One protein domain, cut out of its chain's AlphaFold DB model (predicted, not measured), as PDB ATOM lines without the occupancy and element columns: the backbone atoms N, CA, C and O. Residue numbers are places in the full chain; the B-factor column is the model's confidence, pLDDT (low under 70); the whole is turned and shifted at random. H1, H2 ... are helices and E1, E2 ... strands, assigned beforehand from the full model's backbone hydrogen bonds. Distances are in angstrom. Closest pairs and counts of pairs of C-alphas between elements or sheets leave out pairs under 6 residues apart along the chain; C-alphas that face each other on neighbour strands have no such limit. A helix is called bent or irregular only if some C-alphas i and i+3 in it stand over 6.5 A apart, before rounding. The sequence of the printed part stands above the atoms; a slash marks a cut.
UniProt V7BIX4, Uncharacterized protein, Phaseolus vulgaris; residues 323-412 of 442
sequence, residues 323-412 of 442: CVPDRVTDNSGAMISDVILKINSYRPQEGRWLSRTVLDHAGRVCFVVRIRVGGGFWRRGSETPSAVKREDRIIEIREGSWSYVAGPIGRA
ATOM      1  N   CYS A 323     114.595 136.392 103.483       92.12
ATOM      2  CA  CYS A 323     115.872 135.909 104.004       92.12
ATOM      3  C   CYS A 323     116.707 137.091 104.507       92.12
ATOM      4  O   CYS A 323     116.880 138.077 103.793       92.12
ATOM      5  N   VAL A 324     117.236 136.991 105.724       89.12
ATOM      6  CA  VAL A 324     118.175 137.975 106.296       89.12
ATOM      7  C   VAL A 324     119.603 137.400 106.339       89.12
ATOM      8  O   VAL A 324     119.756 136.196 106.110       89.12
ATOM      9  N   PRO A 325     120.641 138.233 106.588       79.88
ATOM     10  CA  PRO A 325     122.040 137.881 106.355       79.88
ATOM     11  C   PRO A 325     122.504 136.551 106.951       79.88
ATOM     12  O   PRO A 325     122.003 136.072 107.974       79.88
ATOM     13  N   ASP A 326     123.504 135.988 106.281       78.56
ATOM     14  CA  ASP A 326     124.041 134.662 106.541       78.56
ATOM     15  C   ASP A 326     124.718 134.553 107.920       78.56
ATOM     16  O   ASP A 326     125.480 135.419 108.349       78.56
ATOM     17  N   ARG A 327     124.470 133.436 108.610       87.62
ATOM     18  CA  ARG A 327     125.175 133.006 109.826       87.62
ATOM     19  C   ARG A 327     125.890 131.690 109.555       87.62
ATOM     20  O   ARG A 327     125.350 130.831 108.863       87.62
ATOM     21  N   VAL A 328     127.068 131.484 110.133       90.12
ATOM     22  CA  VAL A 328     127.793 130.215 109.968       90.12
ATOM     23  C   VAL A 328     127.488 129.289 111.142       90.12
ATOM     24  O   VAL A 328     127.710 129.665 112.294       90.12
ATOM     25  N   THR A 329     126.990 128.083 110.861       91.94
ATOM     26  CA  THR A 329     126.740 127.044 111.876       91.94
ATOM     27  C   THR A 329     127.532 125.763 111.619       91.94
ATOM     28  O   THR A 329     127.996 125.518 110.504       91.94
ATOM     29  N   ASP A 330     127.695 124.964 112.668       90.81
ATOM     30  CA  ASP A 330     128.268 123.614 112.632       90.81
ATOM     31  C   ASP A 330     127.201 122.546 112.325       90.81
ATOM     32  O   ASP A 330     126.021 122.860 112.214       90.81
ATOM     33  N   ASN A 331     127.563 121.271 112.206       89.69
ATOM     34  CA  ASN A 331     126.653 120.159 111.905       89.69
ATOM     35  C   ASN A 331     125.478 120.047 112.892       89.69
ATOM     36  O   ASN A 331     124.373 119.683 112.488       89.69
ATOM     37  N   SER A 332     125.674 120.424 114.160       89.00
ATOM     38  CA  SER A 332     124.611 120.407 115.173       89.00
ATOM     39  C   SER A 332     123.595 121.545 114.993       89.00
ATOM     40  O   SER A 332     122.457 121.460 115.464       89.00
ATOM     41  N   GLY A 333     123.973 122.598 114.264       90.88
ATOM     42  CA  GLY A 333     123.197 123.824 114.112       90.88
ATOM     43  C   GLY A 333     123.605 124.927 115.083       90.88
ATOM     44  O   GLY A 333     122.936 125.958 115.122       90.88
ATOM     45  N   ALA A 334     124.681 124.762 115.851       92.19
ATOM     46  CA  ALA A 334     125.199 125.828 116.698       92.19
ATOM     47  C   ALA A 334     126.018 126.823 115.870       92.19
ATOM     48  O   ALA A 334     126.764 126.427 114.974       92.19
ATOM     49  N   MET A 335     125.878 128.121 116.147       92.38
ATOM     50  CA  MET A 335     126.707 129.137 115.496       92.38
ATOM     51  C   MET A 335     128.182 128.928 115.830       92.38
ATOM     52  O   MET A 335     128.538 128.585 116.959       92.38
ATOM     53  N   ILE A 336     129.052 129.147 114.850       89.12
ATOM     54  CA  ILE A 336     130.490 128.999 115.062       89.12
ATOM     55  C   ILE A 336     131.003 130.210 115.828       89.12
ATOM     56  O   ILE A 336     130.929 131.334 115.337       89.12
ATOM     57  N   SER A 337     131.459 129.981 117.059       88.06
ATOM     58  CA  SER A 337     131.912 131.045 117.956       88.06
ATOM     59  C   SER A 337     132.702 130.496 119.144       88.06
ATOM     60  O   SER A 337     132.441 129.392 119.628       88.06
ATOM     61  N   ASP A 338     133.595 131.323 119.698       86.19
ATOM     62  CA  ASP A 338     134.320 131.016 120.942       86.19
ATOM     63  C   ASP A 338     133.363 130.785 122.131       86.19
ATOM     64  O   ASP A 338     133.674 130.021 123.044       86.19
ATOM     65  N   VAL A 339     132.178 131.410 122.128       88.00
ATOM     66  CA  VAL A 339     131.166 131.225 123.182       88.00
ATOM     67  C   VAL A 339     130.601 129.807 123.160       88.00
ATOM     68  O   VAL A 339     130.528 129.159 124.203       88.00
ATOM     69  N   ILE A 340     130.245 129.295 121.979       88.81
ATOM     70  CA  ILE A 340     129.752 127.920 121.838       88.81
ATOM     71  C   ILE A 340     130.850 126.906 122.169       88.81
ATOM     72  O   ILE A 340     130.552 125.911 122.829       88.81
ATOM     73  N   LEU A 341     132.111 127.167 121.798       87.25
ATOM     74  CA  LEU A 341     133.235 126.325 122.225       87.25
ATOM     75  C   LEU A 341     133.335 126.243 123.748       87.25
ATOM     76  O   LEU A 341     133.396 125.140 124.282       87.25
ATOM     77  N   LYS A 342     133.308 127.383 124.450       88.44
ATOM     78  CA  LYS A 342     133.352 127.418 125.921       88.44
ATOM     79  C   LYS A 342     132.214 126.607 126.542       88.44
ATOM     80  O   LYS A 342     132.467 125.771 127.403       88.44
ATOM     81  N   ILE A 343     130.984 126.802 126.056       87.44
ATOM     82  CA  ILE A 343     129.798 126.057 126.516       87.44
ATOM     83  C   ILE A 343     129.965 124.548 126.273       87.44
ATOM     84  O   ILE A 343     129.589 123.736 127.112       87.44
ATOM     85  N   ASN A 344     130.570 124.160 125.150       86.38
ATOM     86  CA  ASN A 344     130.800 122.763 124.783       86.38
ATOM     87  C   ASN A 344     132.135 122.200 125.322       86.38
ATOM     88  O   ASN A 344     132.643 121.225 124.767       86.38
ATOM     89  N   SER A 345     132.728 122.789 126.372       88.62
ATOM     90  CA  SER A 345     134.008 122.333 126.955       88.62
ATOM     91  C   SER A 345     135.153 122.241 125.932       88.62
ATOM     92  O   SER A 345     135.926 121.287 125.925       88.62
ATOM     93  N   TYR A 346     135.228 123.219 125.026       84.50
ATOM     94  CA  TYR A 346     136.223 123.345 123.954       84.50
ATOM     95  C   TYR A 346     136.274 122.174 122.964       84.50
ATOM     96  O   TYR A 346     137.257 122.007 122.239       84.50
ATOM     97  N   ARG A 347     135.195 121.387 122.867       83.56
ATOM     98  CA  ARG A 347     135.053 120.393 121.798       83.56
ATOM     99  C   ARG A 347     134.994 121.096 120.431       83.56
ATOM    100  O   ARG A 347     134.204 122.033 120.293       83.56
ATOM    101  N   PRO A 348     135.786 120.662 119.431       83.69
ATOM    102  CA  PRO A 348     135.782 121.261 118.098       83.69
ATOM    103  C   PRO A 348     134.390 121.265 117.458       83.69
ATOM    104  O   PRO A 348     133.626 120.313 117.604       83.69
ATOM    105  N   GLN A 349     134.073 122.331 116.721       86.19
ATOM    106  CA  GLN A 349     132.819 122.428 115.973       86.19
ATOM    107  C   GLN A 349     133.001 121.830 114.574       86.19
ATOM    108  O   GLN A 349     133.872 122.264 113.824       86.19
ATOM    109  N   GLU A 350     132.194 120.833 114.217       87.19
ATOM    110  CA  GLU A 350     132.299 120.115 112.941       87.19
ATOM    111  C   GLU A 350     131.433 120.711 111.836       87.19
ATOM    112  O   GLU A 350     130.262 121.003 112.044       87.19
ATOM    113  N   GLY A 351     131.958 120.767 110.615       84.69
ATOM    114  CA  GLY A 351     131.229 121.188 109.425       84.69
ATOM    115  C   GLY A 351     130.983 122.692 109.348       84.69
ATOM    116  O   GLY A 351     131.081 123.437 110.323       84.69
ATOM    117  N   ARG A 352     130.669 123.158 108.137       87.88
ATOM    118  CA  ARG A 352     130.359 124.560 107.850       87.88
ATOM    119  C   ARG A 352     129.065 124.663 107.073       87.88
ATOM    120  O   ARG A 352     128.956 124.163 105.951       87.88
ATOM    121  N   TRP A 353     128.110 125.361 107.667       91.00
ATOM    122  CA  TRP A 353     126.787 125.578 107.113       91.00
ATOM    123  C   TRP A 353     126.503 127.065 106.987       91.00
ATOM    124  O   TRP A 353     126.528 127.793 107.981       91.00
ATOM    125  N   LEU A 354     126.168 127.496 105.777       90.88
ATOM    126  CA  LEU A 354     125.570 128.799 105.537       90.88
ATOM    127  C   LEU A 354     124.118 128.743 106.009       90.88
ATOM    128  O   LEU A 354     123.327 127.969 105.480       90.88
ATOM    129  N   SER A 355     123.780 129.503 107.041       92.94
ATOM    130  CA  SER A 355     122.469 129.457 107.689       92.94
ATOM    131  C   SER A 355     121.756 130.788 107.523       92.94
ATOM    132  O   SER A 355     122.225 131.815 108.008       92.94
ATOM    133  N   ARG A 356     120.600 130.756 106.869       92.38
ATOM    134  CA  ARG A 356     119.737 131.904 106.611       92.38
ATOM    135  C   ARG A 356     118.557 131.881 107.548       92.38
ATOM    136  O   ARG A 356     117.868 130.871 107.676       92.38
ATOM    137  N   THR A 357     118.319 133.016 108.185       93.19
ATOM    138  CA  THR A 357     117.094 133.223 108.953       93.19
ATOM    139  C   THR A 357     116.017 133.684 107.983       93.19
ATOM    140  O   THR A 357     116.249 134.611 107.207       93.19
ATOM    141  N   VAL A 358     114.860 133.035 108.017       93.38
ATOM    142  CA  VAL A 358     113.713 133.368 107.173       93.38
ATOM    143  C   VAL A 358     112.649 134.014 108.044       93.38
ATOM    144  O   VAL A 358     112.213 133.421 109.033       93.38
ATOM    145  N   LEU A 359     112.258 135.231 107.683       92.62
ATOM    146  CA  LEU A 359     111.211 136.003 108.340       92.62
ATOM    147  C   LEU A 359     109.904 135.921 107.546       92.62
ATOM    148  O   LEU A 359     109.960 135.887 106.317       92.62
ATOM    149  N   ASP A 360     108.757 135.921 108.227       90.56
ATOM    150  CA  ASP A 360     107.449 136.179 107.599       90.56
ATOM    151  C   ASP A 360     107.215 137.678 107.339       90.56
ATOM    152  O   ASP A 360     108.054 138.530 107.651       90.56
ATOM    153  N   HIS A 361     106.038 137.996 106.788       86.81
ATOM    154  CA  HIS A 361     105.556 139.362 106.556       86.81
ATOM    155  C   HIS A 361     105.545 140.232 107.825       86.81
ATOM    156  O   HIS A 361     105.808 141.428 107.753       86.81
ATOM    157  N   ALA A 362     105.350 139.624 109.000       85.69
ATOM    158  CA  ALA A 362     105.349 140.308 110.289       85.69
ATOM    159  C   ALA A 362     106.759 140.457 110.897       85.69
ATOM    160  O   ALA A 362     106.899 140.943 112.022       85.69
ATOM    161  N   GLY A 363     107.809 140.029 110.188       87.00
ATOM    162  CA  GLY A 363     109.196 140.089 110.644       87.00
ATOM    163  C   GLY A 363     109.571 139.014 111.668       87.00
ATOM    164  O   GLY A 363     110.620 139.115 112.306       87.00
ATOM    165  N   ARG A 364     108.744 137.981 111.854       88.31
ATOM    166  CA  ARG A 364     108.989 136.900 112.818       88.31
ATOM    167  C   ARG A 364     109.772 135.776 112.163       88.31
ATOM    168  O   ARG A 364     109.529 135.413 111.016       88.31
ATOM    169  N   VAL A 365     110.696 135.182 112.914       90.50
ATOM    170  CA  VAL A 365     111.503 134.063 112.418       90.50
ATOM    171  C   VAL A 365     110.637 132.816 112.272       90.50
ATOM    172  O   VAL A 365     110.160 132.270 113.265       90.50
ATOM    173  N   CYS A 366     110.490 132.352 111.035       91.38
ATOM    174  CA  CYS A 366     109.676 131.187 110.699       91.38
ATOM    175  C   CYS A 366     110.521 129.942 110.459       91.38
ATOM    176  O   CYS A 366     110.150 128.846 110.888       91.38
ATOM    177  N   PHE A 367     111.657 130.115 109.781       91.88
ATOM    178  CA  PHE A 367     112.559 129.027 109.437       91.88
ATOM    179  C   PHE A 367     114.018 129.439 109.566       91.88
ATOM    180  O   PHE A 367     114.384 130.613 109.454       91.88
ATOM    181  N   VAL A 368     114.865 128.427 109.702       92.44
ATOM    182  CA  VAL A 368     116.294 128.521 109.435       92.44
ATOM    183  C   VAL A 368     116.624 127.578 108.285       92.44
ATOM    184  O   VAL A 368     116.498 126.359 108.419       92.44
ATOM    185  N   VAL A 369     117.046 128.141 107.153       92.44
ATOM    186  CA  VAL A 369     117.512 127.378 105.988       92.44
ATOM    187  C   VAL A 369     119.019 127.242 106.087       92.44
ATOM    188  O   VAL A 369     119.724 128.239 106.195       92.44
ATOM    189  N   ARG A 370     119.532 126.018 106.069       92.31
ATOM    190  CA  ARG A 370     120.951 125.722 106.263       92.31
ATOM    191  C   ARG A 370     121.475 124.996 105.040       92.31
ATOM    192  O   ARG A 370     120.909 123.988 104.644       92.31
ATOM    193  N   ILE A 371     122.563 125.486 104.468       90.44
ATOM    194  CA  ILE A 371     123.204 124.916 103.286       90.44
ATOM    195  C   ILE A 371     124.616 124.507 103.681       90.44
ATOM    196  O   ILE A 371     125.414 125.352 104.092       90.44
ATOM    197  N   ARG A 372     124.945 123.222 103.562       88.38
ATOM    198  CA  ARG A 372     126.302 122.746 103.840       88.38
ATOM    199  C   ARG A 372     127.247 123.260 102.760       88.38
ATOM    200  O   ARG A 372     127.048 122.984 101.582       88.38
ATOM    201  N   VAL A 373     128.269 124.007 103.167       87.69
ATOM    202  CA  VAL A 373     129.258 124.620 102.262       87.69
ATOM    203  C   VAL A 373     130.677 124.114 102.507       87.69
ATOM    204  O   VAL A 373     131.512 124.220 101.612       87.69
ATOM    205  N   GLY A 374     130.947 123.526 103.675       82.88
ATOM    206  CA  GLY A 374     132.253 122.954 103.987       82.88
ATOM    207  C   GLY A 374     132.203 121.750 104.928       82.88
ATOM    208  O   GLY A 374     131.301 121.622 105.766       82.88
ATOM    209  N   GLY A 375     133.177 120.854 104.775       77.00
ATOM    210  CA  GLY A 375     133.512 119.781 105.711       77.00
ATOM    211  C   GLY A 375     134.722 120.137 106.586       77.00
ATOM    212  O   GLY A 375     135.362 121.163 106.373       77.00
ATOM    213  N   GLY A 376     135.028 119.293 107.577       72.81
ATOM    214  CA  GLY A 376     136.176 119.462 108.485       72.81
ATOM    215  C   GLY A 376     135.825 120.065 109.848       72.81
ATOM    216  O   GLY A 376     134.669 120.416 110.096       72.81
ATOM    217  N   PHE A 377     136.811 120.162 110.741       69.44
ATOM    218  CA  PHE A 377     136.635 120.715 112.084       69.44
ATOM    219  C   PHE A 377     137.042 122.184 112.122       69.44
ATOM    220  O   PHE A 377     137.895 122.649 111.372       69.44
ATOM    221  N   TRP A 378     136.439 122.933 113.036       63.84
ATOM    222  CA  TRP A 378     136.970 124.215 113.448       63.84
ATOM    223  C   TRP A 378     137.731 124.070 114.764       63.84
ATOM    224  O   TRP A 378     137.152 123.725 115.797       63.84
ATOM    225  N   ARG A 379     139.031 124.372 114.712       65.00
ATOM    226  CA  ARG A 379     139.917 124.539 115.865       65.00
ATOM    227  C   ARG A 379     140.581 125.912 115.786       65.00
ATOM    228  O   ARG A 379     140.895 126.400 114.701       65.00
ATOM    229  N   ARG A 380     140.807 126.550 116.936       58.22
ATOM    230  CA  ARG A 380     141.579 127.798 117.007       58.22
ATOM    231  C   ARG A 380     143.026 127.490 116.595       58.22
ATOM    232  O   ARG A 380     143.709 126.775 117.317       58.22
ATOM    233  N   GLY A 381     143.471 128.011 115.450       60.47
ATOM    234  CA  GLY A 381     144.876 127.963 115.021       60.47
ATOM    235  C   GLY A 381     145.245 126.978 113.904       60.47
ATOM    236  O   GLY A 381     146.317 127.142 113.336       60.47
ATOM    237  N   SER A 382     144.396 126.017 113.526       54.06
ATOM    238  CA  SER A 382     144.684 125.127 112.389       54.06
ATOM    239  C   SER A 382     143.492 124.231 112.057       54.06
ATOM    240  O   SER A 382     143.163 123.324 112.812       54.06
ATOM    241  N   GLU A 383     142.825 124.540 110.944       53.28
ATOM    242  CA  GLU A 383     142.177 123.622 109.989       53.28
ATOM    243  C   GLU A 383     141.244 124.443 109.089       53.28
ATOM    244  O   GLU A 383     140.281 125.074 109.539       53.28
ATOM    245  N   THR A 384     141.567 124.477 107.796       58.53
ATOM    246  CA  THR A 384     140.767 125.160 106.778       58.53
ATOM    247  C   THR A 384     139.654 124.207 106.338       58.53
ATOM    248  O   THR A 384     139.959 123.103 105.886       58.53
ATOM    249  N   PRO A 385     138.367 124.570 106.473       63.22
ATOM    250  CA  PRO A 385     137.278 123.692 106.064       63.22
ATOM    251  C   PRO A 385     137.368 123.370 104.567       63.22
ATOM    252  O   PRO A 385     137.591 124.261 103.747       63.22
ATOM    253  N   SER A 386     137.179 122.101 104.207       73.94
ATOM    254  CA  SER A 386     137.193 121.657 102.812       73.94
ATOM    255  C   SER A 386     135.892 122.061 102.126       73.94
ATOM    256  O   SER A 386     134.803 121.780 102.631       73.94
ATOM    257  N   ALA A 387     135.983 122.746 100.988       79.75
ATOM    258  CA  ALA A 387     134.804 123.186 100.250       79.75
ATOM    259  C   ALA A 387     133.994 121.983  99.739       79.75
ATOM    260  O   ALA A 387     134.548 121.039  99.177       79.75
ATOM    261  N   VAL A 388     132.673 122.030  99.918       82.81
ATOM    262  CA  VAL A 388     131.746 121.030  99.369       82.81
ATOM    263  C   VAL A 388     131.293 121.485  97.981       82.81
ATOM    264  O   VAL A 388     130.879 122.639  97.803       82.81
ATOM    265  N   LYS A 389     131.362 120.579  96.996       81.06
ATOM    266  CA  LYS A 389     130.879 120.836  95.632       81.06
ATOM    267  C   LYS A 389     129.386 121.160  95.641       81.06
ATOM    268  O   LYS A 389     128.665 120.751  96.546       81.06
ATOM    269  N   ARG A 390     128.905 121.923  94.657       77.44
ATOM    270  CA  ARG A 390     127.521 122.435  94.646       77.44
ATOM    271  C   ARG A 390     126.490 121.301  94.624       77.44
ATOM    272  O   ARG A 390     125.477 121.401  95.307       77.44
ATOM    273  N   GLU A 391     126.777 120.251  93.868       81.19
ATOM    274  CA  GLU A 391     125.990 119.029  93.704       81.19
ATOM    275  C   GLU A 391     125.880 118.189  94.984       81.19
ATOM    276  O   GLU A 391     124.875 117.510  95.181       81.19
ATOM    277  N   ASP A 392     126.854 118.308  95.887       79.50
ATOM    278  CA  ASP A 392     126.919 117.558  97.145       79.50
ATOM    279  C   ASP A 392     126.390 118.374  98.344       79.50
ATOM    280  O   ASP A 392     126.463 117.940  99.499       79.50
ATOM    281  N   ARG A 393     125.870 119.589  98.103       83.38
ATOM    282  CA  ARG A 393     125.345 120.452  99.169       83.38
ATOM    283  C   ARG A 393     124.028 119.906  99.697       83.38
ATOM    284  O   ARG A 393     123.042 119.773  98.979       83.38
ATOM    285  N   ILE A 394     123.993 119.691 101.005       85.12
ATOM    286  CA  ILE A 394     122.776 119.350 101.738       85.12
ATOM    287  C   ILE A 394     122.076 120.652 102.135       85.12
ATOM    288  O   ILE A 394     122.719 121.552 102.683       85.12
ATOM    289  N   ILE A 395     120.770 120.741 101.870       88.06
ATOM    290  CA  ILE A 395     119.910 121.840 102.318       88.06
ATOM    291  C   ILE A 395     118.969 121.311 103.401       88.06
ATOM    292  O   ILE A 395     118.205 120.379 103.169       88.06
ATOM    293  N   GLU A 396     119.010 121.924 104.579       90.62
ATOM    294  CA  GLU A 396     118.069 121.670 105.665       90.62
ATOM    295  C   GLU A 396     117.152 122.875 105.854       90.62
ATOM    296  O   GLU A 396     117.620 124.004 105.988       90.62
ATOM    297  N   ILE A 397     115.846 122.633 105.944       90.06
ATOM    298  CA  ILE A 397     114.865 123.640 106.353       90.06
ATOM    299  C   ILE A 397     114.398 123.263 107.753       90.06
ATOM    300  O   ILE A 397     113.818 122.195 107.958       90.06
ATOM    301  N   ARG A 398     114.689 124.119 108.732       90.25
ATOM    302  CA  ARG A 398     114.317 123.897 110.130       90.25
ATOM    303  C   ARG A 398     113.230 124.881 110.536       90.25
ATOM    304  O   ARG A 398     113.449 126.087 110.470       90.25
ATOM    305  N   GLU A 399     112.069 124.371 110.937       90.81
ATOM    306  CA  GLU A 399     110.942 125.180 111.421       90.81
ATOM    307  C   GLU A 399     111.251 125.772 112.802       90.81
ATOM    308  O   GLU A 399     111.671 125.055 113.714       90.81
ATOM    309  N   GLY A 400     111.013 127.073 112.957       89.44
ATOM    310  CA  GLY A 400     111.129 127.797 114.218       89.44
ATOM    311  C   GLY A 400     112.237 128.847 114.240       89.44
ATOM    312  O   GLY A 400     112.894 129.140 113.239       89.44
ATOM    313  N   SER A 401     112.433 129.422 115.425       89.75
ATOM    314  CA  SER A 401     113.379 130.502 115.691       89.75
ATOM    315  C   SER A 401     114.684 130.014 116.327       89.75
ATOM    316  O   SER A 401     114.779 128.923 116.890       89.75
ATOM    317  N   TRP A 402     115.723 130.846 116.236       91.25
ATOM    318  CA  TRP A 402     116.991 130.596 116.917       91.25
ATOM    319  C   TRP A 402     116.805 130.509 118.433       91.25
ATOM    320  O   TRP A 402     116.152 131.356 119.036       91.25
ATOM    321  N   SER A 403     117.458 129.529 119.052       92.44
ATOM    322  CA  SER A 403     117.623 129.459 120.504       92.44
ATOM    323  C   SER A 403     118.909 130.190 120.889       92.44
ATOM    324  O   SER A 403     120.005 129.644 120.735       92.44
ATOM    325  N   TYR A 404     118.794 131.450 121.309       91.50
ATOM    326  CA  TYR A 404     119.946 132.271 121.694       91.50
ATOM    327  C   TYR A 404     120.488 131.856 123.061       91.50
ATOM    328  O   TYR A 404     119.726 131.624 123.995       91.50
ATOM    329  N   VAL A 405     121.814 131.760 123.162       89.94
ATOM    330  CA  VAL A 405     122.519 131.390 124.399       89.94
ATOM    331  C   VAL A 405     123.315 132.557 124.980       89.94
ATOM    332  O   VAL A 405     123.486 132.626 126.191       89.94
ATOM    333  N   ALA A 406     123.791 133.481 124.138       87.00
ATOM    334  CA  ALA A 406     124.493 134.687 124.568       87.00
ATOM    335  C   ALA A 406     124.455 135.753 123.464       87.00
ATOM    336  O   ALA A 406     125.052 135.578 122.399       87.00
ATOM    337  N   GLY A 407     123.768 136.871 123.709       86.69
ATOM    338  CA  GLY A 407     123.624 137.943 122.719       86.69
ATOM    339  C   GLY A 407     123.088 137.414 121.372       86.69
ATOM    340  O   GLY A 407     122.114 136.660 121.369       86.69
ATOM    341  N   PRO A 408     123.713 137.747 120.223       86.06
ATOM    342  CA  PRO A 408     123.274 137.265 118.910       86.06
ATOM    343  C   PRO A 408     123.681 135.808 118.615       86.06
ATOM    344  O   PRO A 408     123.365 135.301 117.537       86.06
ATOM    345  N   ILE A 409     124.383 135.129 119.530       89.19
ATOM    346  CA  ILE A 409     124.895 133.767 119.348       89.19
ATOM    347  C   ILE A 409     123.853 132.761 119.832       89.19
ATOM    348  O   ILE A 409     123.347 132.843 120.955       89.19
ATOM    349  N   GLY A 410     123.548 131.774 118.994       92.38
ATOM    350  CA  GLY A 410     122.522 130.781 119.288       92.38
ATOM    351  C   GLY A 410     122.675 129.470 118.530       92.38
ATOM    352  O   GLY A 410     123.662 129.223 117.834       92.38
ATOM    353  N   ARG A 411     121.658 128.624 118.675       93.06
ATOM    354  CA  ARG A 411     121.509 127.341 117.985       93.06
ATOM    355  C   ARG A 411     120.277 127.377 117.090       93.06
ATOM    356  O   ARG A 411     119.249 127.943 117.463       93.06
ATOM    357  N   ALA A 412     120.401 126.815 115.895       91.81
ATOM    358  CA  ALA A 412     119.285 126.643 114.980       91.81
ATOM    359  C   ALA A 412     118.240 125.708 115.617       91.81
ATOM    360  O   ALA A 412     118.618 124.855 116.428       91.81
TER     361      ALA A 412
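This is residues 323 to 412 of the 442 residues of an uncharacterized protein of Phaseolus vulgaris (UniProt V7BIX4). A strongly twisted sheet of four strands, its long inner strands E2 and E3 bent, arches over a small hairpin, E5 and E6, with the short helix H1 next to that hairpin. A long link, residues 379 to 394, runs far out from the middle between E3 and E4. The printed part has 90 residues, in the order E1 H1 E2 E3 E4 E5 E6, mostly strand. The antiparallel sheets have the orders E1 E2 E3 E4 and E5 E6. The whole is compact, with a radius of gyration of the C-alphas of 13.3 A, and flat, spanning 42 by 34 by 17 A.

E1, residues 323 to 329, begins at C-alpha 323 (115.872, 135.909, 104.004) and is 16.1 A long. H1 is residues 338 to 343. E2, residues 349 to 359, measures 26.6 A, and E3, residues 365 to 378, 27.3 A. E4 is residues 395 to 399, E5 403 to 406 and E6 409 to 411, ending at C-alpha 411 (121.509, 127.341, 117.985).

E1 is an edge strand, antiparallel to E2, with N 327 and O 355 2.8 A apart. E2 and E3 form a hairpin, with N 356 and O 369 2.7 A apart. E2 bends by 71 degrees at residue 352, E3 by 98 degrees at 375. E2, E3 and E4 make a meander, each strand the antiparallel neighbour of the one before; N 370 and O 396 are 2.8 A apart. The hairpin E5 and E6 has N 411 and O 403 at 2.8 A. H1 is not on the four-stranded sheet; its closest C-alphas to E6 are Val 339 and Ile 409, 7.8 A. In H1 every O i to N i+4 pair is within hydrogen-bond range. E2 and E6 are apart.

The C-alphas farthest apart, of Ala 362 and Ser 382, are 42.2 A apart. The printed part has no cut. The link E3 to E4 is long. Residues 377 to 385 have pLDDT under 70.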